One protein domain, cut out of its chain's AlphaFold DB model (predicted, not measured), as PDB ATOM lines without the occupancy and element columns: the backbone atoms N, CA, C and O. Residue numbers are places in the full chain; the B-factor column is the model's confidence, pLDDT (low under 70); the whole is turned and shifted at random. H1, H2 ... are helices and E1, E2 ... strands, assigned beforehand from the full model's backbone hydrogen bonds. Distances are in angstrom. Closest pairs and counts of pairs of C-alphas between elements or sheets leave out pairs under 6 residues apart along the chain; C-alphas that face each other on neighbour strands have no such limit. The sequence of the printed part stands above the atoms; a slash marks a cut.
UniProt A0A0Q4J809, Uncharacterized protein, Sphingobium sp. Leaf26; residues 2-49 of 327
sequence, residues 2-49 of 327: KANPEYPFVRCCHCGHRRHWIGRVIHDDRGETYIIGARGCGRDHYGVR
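This is residues 2 to 49 of the 327 residues of an uncharacterized protein of Sphingobium sp. Leaf26 (UniProt A0A0Q4J809). There is little regular structure: a long winding stretch, residues 2 to 22, leads into a small hairpin of two strands, E1 and E2, and one short helix, H1, follows near the end of E2. The printed part has 48 residues, with elements in the order E1, E2, H1; the two-stranded sheet is antiparallel. The class is mixed, with 16 residues in named elements. The whole is compact, radius of gyration of the C-alphas 10.8 A, spanning 30 by 22 by 17 A.

E1, residues 23 to 27, begins at C-alpha 23 (141.885, 171.611, 91.875) and is 13.4 A long. E2, residues 33 to 37, is 13.6 A long. H1, residues 41 to 46, is 8.0 A long and ends at C-alpha 46 (146.717, 164.529, 103.302).

E1 and E2 form a hairpin, antiparallel at 147 degrees; N 24 and O 36 are 2.8 A apart, within hydrogen-bond range. The closest C-alphas of E2 and H1, Ile 36 and Gly 42, are 6.3 A apart. E1 and H1 are only just apart, closest 8.5 A. In H1 every O i to N i+4 pair is within hydrogen-bond range.

The C-alphas farthest apart, Glu 6 and Asp 29, are 30.8 A apart. The printed part has no cut, and both links between elements are tight. The model's pLDDT is under 70 at residues 2 to 9, 18 to 20 and 38.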
ATOM      1  N   LYS A   2     144.357 168.478  77.305       37.47
ATOM      2  CA  LYS A   2     143.365 169.523  77.634       37.47
ATOM      3  C   LYS A   2     142.254 168.971  78.539       37.47
ATOM      4  O   LYS A   2     141.366 168.271  78.060       37.47
ATOM      5  N   ALA A   3     142.274 169.306  79.828       38.44
ATOM      6  CA  ALA A   3     141.223 168.913  80.765       38.44
ATOM      7  C   ALA A   3     140.143 170.008  80.903       38.44
ATOM      8  O   ALA A   3     140.247 170.905  81.732       38.44
ATOM      9  N   ASN A   4     139.079 169.821  80.113       41.03
ATOM     10  CA  ASN A   4     137.680 170.206  80.357       41.03
ATOM     11  C   ASN A   4     137.231 171.675  80.094       41.03
ATOM     12  O   ASN A   4     137.289 172.505  80.998       41.03
ATOM     13  N   PRO A   5     136.699 171.990  78.890       45.25
ATOM     14  CA  PRO A   5     136.249 173.337  78.512       45.25
ATOM     15  C   PRO A   5     134.831 173.748  78.978       45.25
ATOM     16  O   PRO A   5     134.445 174.882  78.715       45.25
ATOM     17  N   GLU A   6     134.052 172.900  79.670       50.75
ATOM     18  CA  GLU A   6     132.609 173.173  79.893       50.75
ATOM     19  C   GLU A   6     132.122 173.277  81.355       50.75
ATOM     20  O   GLU A   6     130.931 173.476  81.581       50.75
ATOM     21  N   TYR A   7     132.987 173.209  82.376       53.69
ATOM     22  CA  TYR A   7     132.543 173.391  83.772       53.69
ATOM     23  C   TYR A   7     133.498 174.262  84.605       53.69
ATOM     24  O   TYR A   7     134.681 173.943  84.683       53.69
ATOM     25  N   PRO A   8     133.006 175.281  85.344       67.38
ATOM     26  CA  PRO A   8     133.840 176.117  86.217       67.38
ATOM     27  C   PRO A   8     134.274 175.418  87.521       67.38
ATOM     28  O   PRO A   8     134.825 176.063  88.413       67.38
ATOM     29  N   PHE A   9     134.005 174.113  87.674       68.38
ATOM     30  CA  PHE A   9     134.235 173.389  88.920       68.38
ATOM     31  C   PHE A   9     134.968 172.066  88.717       68.38
ATOM     32  O   PHE A   9     134.582 171.221  87.910       68.38
ATOM     33  N   VAL A  10     135.978 171.854  89.551       72.88
ATOM     34  CA  VAL A  10     136.767 170.636  89.641       72.88
ATOM     35  C   VAL A  10     136.126 169.672  90.641       72.88
ATOM     36  O   VAL A  10     135.774 170.053  91.762       72.88
ATOM     37  N   ARG A  11     135.965 168.404  90.243       78.19
ATOM     38  CA  ARG A  11     135.461 167.342  91.124       78.19
ATOM     39  C   ARG A  11     136.618 166.783  91.949       78.19
ATOM     40  O   ARG A  11     137.579 166.271  91.390       78.19
ATOM     41  N   CYS A  12     136.520 166.881  93.270       83.88
ATOM     42  CA  CYS A  12     137.508 166.289  94.167       83.88
ATOM     43  C   CYS A  12     137.273 164.779  94.303       83.88
ATOM     44  O   CYS A  12     136.130 164.362  94.499       83.88
ATOM     45  N   CYS A  13     138.342 163.980  94.258       85.50
ATOM     46  CA  CYS A  13     138.280 162.529  94.462       85.50
ATOM     47  C   CYS A  13     137.781 162.114  95.861       85.50
ATOM     48  O   CYS A  13     137.197 161.045  95.984       85.50
ATOM     49  N   HIS A  14     137.938 162.965  96.884       84.75
ATOM     50  CA  HIS A  14     137.510 162.666  98.258       84.75
ATOM     51  C   HIS A  14     136.091 163.114  98.574       84.75
ATOM     52  O   HIS A  14     135.253 162.304  98.949       84.75
ATOM     53  N   CYS A  15     135.788 164.405  98.418       83.62
ATOM     54  CA  CYS A  15     134.461 164.907  98.786       83.62
ATOM     55  C   CYS A  15     133.410 164.674  97.689       83.62
ATOM     56  O   CYS A  15     132.222 164.877  97.919       83.62
ATOM     57  N   GLY A  16     133.829 164.319  96.466       76.88
ATOM     58  CA  GLY A  16     132.943 164.057  95.328       76.88
ATOM     59  C   GLY A  16     132.156 165.272  94.810       76.88
ATOM     60  O   GLY A  16     131.497 165.163  93.769       76.88
ATOM     61  N   HIS A  17     132.225 166.423  95.489       74.69
ATOM     62  CA  HIS A  17     131.455 167.627  95.193       74.69
ATOM     63  C   HIS A  17     132.086 168.479  94.080       74.69
ATOM     64  O   HIS A  17     133.301 168.668  94.015       74.69
ATOM     65  N   ARG A  18     131.237 169.091  93.243       67.69
ATOM     66  CA  ARG A  18     131.609 170.106  92.235       67.69
ATOM     67  C   ARG A  18     131.614 171.520  92.837       67.69
ATOM     68  O   ARG A  18     130.941 172.410  92.335       67.69
ATOM     69  N   ARG A  19     132.295 171.718  93.968       68.50
ATOM     70  CA  ARG A  19     132.352 173.023  94.670       68.50
ATOM     71  C   ARG A  19     133.722 173.701  94.596       68.50
ATOM     72  O   ARG A  19     133.903 174.781  95.152       68.50
ATOM     73  N   HIS A  20     134.699 173.074  93.945       69.00
ATOM     74  CA  HIS A  20     136.060 173.594  93.883       69.00
ATOM     75  C   HIS A  20     136.284 174.353  92.583       69.00
ATOM     76  O   HIS A  20     136.159 173.785  91.512       69.00
ATOM     77  N   TRP A  21     136.639 175.626  92.687       71.25
ATOM     78  CA  TRP A  21     137.018 176.485  91.560       71.25
ATOM     79  C   TRP A  21     138.483 176.273  91.139       71.25
ATOM     80  O   TRP A  21     138.870 176.627  90.034       71.25
ATOM     81  N   ILE A  22     139.288 175.655  92.012       73.06
ATOM     82  CA  ILE A  22     140.670 175.230  91.758       73.06
ATOM     83  C   ILE A  22     140.829 173.801  92.279       73.06
ATOM     84  O   ILE A  22     140.401 173.486  93.397       73.06
ATOM     85  N   GLY A  23     141.461 172.946  91.478       76.75
ATOM     86  CA  GLY A  23     141.885 171.611  91.875       76.75
ATOM     87  C   GLY A  23     143.391 171.444  91.754       76.75
ATOM     88  O   GLY A  23     144.059 172.217  91.076       76.75
ATOM     89  N   ARG A  24     143.927 170.444  92.443       81.81
ATOM     90  CA  ARG A  24     145.351 170.115  92.452       81.81
ATOM     91  C   ARG A  24     145.519 168.651  92.116       81.81
ATOM     92  O   ARG A  24     144.725 167.830  92.570       81.81
ATOM     93  N   VAL A  25     146.530 168.357  91.314       83.38
ATOM     94  CA  VAL A  25     146.855 166.998  90.899       83.38
ATOM     95  C   VAL A  25     147.775 166.378  91.946       83.38
ATOM     96  O   VAL A  25     148.727 167.021  92.386       83.38
ATOM     97  N   ILE A  26     147.466 165.157  92.369       83.44
ATOM     98  CA  ILE A  26     148.331 164.333  93.213       83.44
ATOM     99  C   ILE A  26     148.584 162.990  92.539       83.44
ATOM    100  O   ILE A  26     147.722 162.491  91.814       83.44
ATOM    101  N   HIS A  27     149.742 162.411  92.832       84.94
ATOM    102  CA  HIS A  27     150.073 161.035  92.487       84.94
ATOM    103  C   HIS A  27     150.061 160.188  93.759       84.94
ATOM    104  O   HIS A  27     150.558 160.646  94.793       84.94
ATOM    105  N   ASP A  28     149.457 159.002  93.704       81.38
ATOM    106  CA  ASP A  28     149.548 158.028  94.796       81.38
ATOM    107  C   ASP A  28     150.843 157.194  94.715       81.38
ATOM    108  O   ASP A  28     151.700 157.406  93.854       81.38
ATOM    109  N   ASP A  29     150.996 156.246  95.638       84.94
ATOM    110  CA  ASP A  29     152.119 155.306  95.717       84.94
ATOM    111  C   ASP A  29     152.210 154.344  94.520       84.94
ATOM    112  O   ASP A  29     153.248 153.719  94.301       84.94
ATOM    113  N   ARG A  30     151.145 154.250  93.719       87.12
ATOM    114  CA  ARG A  30     151.063 153.446  92.495       87.12
ATOM    115  C   ARG A  30     151.297 154.280  91.235       87.12
ATOM    116  O   ARG A  30     151.323 153.721  90.142       87.12
ATOM    117  N   GLY A  31     151.490 155.593  91.376       85.62
ATOM    118  CA  GLY A  31     151.635 156.534  90.266       85.62
ATOM    119  C   GLY A  31     150.307 156.968  89.635       85.62
ATOM    120  O   GLY A  31     150.318 157.716  88.655       85.62
ATOM    121  N   GLU A  32     149.166 156.554  90.189       83.19
ATOM    122  CA  GLU A  32     147.847 156.950  89.695       83.19
ATOM    123  C   GLU A  32     147.568 158.419  90.010       83.19
ATOM    124  O   GLU A  32     147.994 158.959  91.035       83.19
ATOM    125  N   THR A  33     146.850 159.088  89.109       81.75
ATOM    126  CA  THR A  33     146.663 160.543  89.154       81.75
ATOM    127  C   THR A  33     145.268 160.905  89.652       81.75
ATOM    128  O   THR A  33     144.267 160.550  89.031       81.75
ATOM    129  N   TYR A  34     145.184 161.693  90.723       82.44
ATOM    130  CA  TYR A  34     143.912 162.158  91.280       82.44
ATOM    131  C   TYR A  34     143.847 163.674  91.349       82.44
ATOM    132  O   TYR A  34     144.856 164.356  91.522       82.44
ATOM    133  N   ILE A  35     142.627 164.205  91.274       82.62
ATOM    134  CA  ILE A  35     142.375 165.632  91.436       82.62
ATOM    135  C   ILE A  35     141.687 165.896  92.773       82.62
ATOM    136  O   ILE A  35     140.632 165.340  93.088       82.62
ATOM    137  N   ILE A  36     142.267 166.805  93.550       84.06
ATOM    138  CA  ILE A  36     141.763 167.237  94.849       84.06
ATOM    139  C   ILE A  36     141.336 168.686  94.818       84.06
ATOM    140  O   ILE A  36     142.013 169.551  94.273       84.06
ATOM    141  N   GLY A  37     140.215 168.965  95.469       76.69
ATOM    142  CA  GLY A  37     139.724 170.314  95.652       76.69
ATOM    143  C   GLY A  37     140.623 171.165  96.543       76.69
ATOM    144  O   GLY A  37     141.054 170.729  97.610       76.69
ATOM    145  N   ALA A  38     140.863 172.418  96.150       69.00
ATOM    146  CA  ALA A  38     141.830 173.276  96.830       69.00
ATOM    147  C   ALA A  38     141.451 173.721  98.260       69.00
ATOM    148  O   ALA A  38     142.332 174.166  99.002       69.00
ATOM    149  N   ARG A  39     140.169 173.628  98.650       71.06
ATOM    150  CA  ARG A  39     139.622 174.164  99.911       71.06
ATOM    151  C   ARG A  39     139.271 173.017 100.870       71.06
ATOM    152  O   ARG A  39     138.325 172.285 100.599       71.06
ATOM    153  N   GLY A  40     140.023 172.868 101.962       76.62
ATOM    154  CA  GLY A  40     139.784 171.864 103.015       76.62
ATOM    155  C   GLY A  40     140.329 170.478 102.674       76.62
ATOM    156  O   GLY A  40     141.320 170.063 103.267       76.62
ATOM    157  N   CYS A  41     139.787 169.834 101.633       82.19
ATOM    158  CA  CYS A  41     140.032 168.417 101.312       82.19
ATOM    159  C   CYS A  41     141.515 168.029 101.276       82.19
ATOM    160  O   CYS A  41     141.910 166.981 101.773       82.19
ATOM    161  N   GLY A  42     142.356 168.892 100.714       76.94
ATOM    162  CA  GLY A  42     143.787 168.653 100.674       76.94
ATOM    163  C   GLY A  42     144.476 168.576 102.043       76.94
ATOM    164  O   GLY A  42     145.301 167.699 102.285       76.94
ATOM    165  N   ARG A  43     144.105 169.476 102.955       82.12
ATOM    166  CA  ARG A  43     144.619 169.484 104.327       82.12
ATOM    167  C   ARG A  43     143.992 168.361 105.147       82.12
ATOM    168  O   ARG A  43     144.698 167.723 105.914       82.12
ATOM    169  N   ASP A  44     142.694 168.134 104.970       84.19
ATOM    170  CA  ASP A  44     141.916 167.201 105.785       84.19
ATOM    171  C   ASP A  44     142.300 165.740 105.512       84.19
ATOM    172  O   ASP A  44     142.361 164.942 106.441       84.19
ATOM    173  N   HIS A  45     142.609 165.396 104.256       83.19
ATOM    174  CA  HIS A  45     142.933 164.018 103.869       83.19
ATOM    175  C   HIS A  45     144.436 163.727 103.789       83.19
ATOM    176  O   HIS A  45     144.832 162.583 103.987       83.19
ATOM    177  N   TYR A  46     145.275 164.734 103.520       77.38
ATOM    178  CA  TYR A  46     146.717 164.529 103.302       77.38
ATOM    179  C   TYR A  46     147.604 165.334 104.253       77.38
ATOM    180  O   TYR A  46     148.823 165.237 104.179       77.38
ATOM    181  N   GLY A  47     147.034 166.186 105.110       75.94
ATOM    182  CA  GLY A  47     147.815 167.108 105.942       75.94
ATOM    183  C   GLY A  47     148.551 168.194 105.145       75.94
ATOM    184  O   GLY A  47     149.272 169.000 105.732       75.94
ATOM    185  N   VAL A  48     148.366 168.261 103.820       74.81
ATOM    186  CA  VAL A  48     149.139 169.139 102.936       74.81
ATOM    187  C   VAL A  48     148.474 170.506 102.801       74.81
ATOM    188  O   VAL A  48     147.328 170.646 102.365       74.81
ATOM    189  N   ARG A  49     149.240 171.556 103.104       77.75
ATOM    190  CA  ARG A  49     148.903 172.939 102.750       77.75
ATOM    191  C   ARG A  49     149.429 173.246 101.362       77.75
ATOM    192  O   ARG A  49     150.492 173.819 101.173       77.75
TER     193      ARG A  49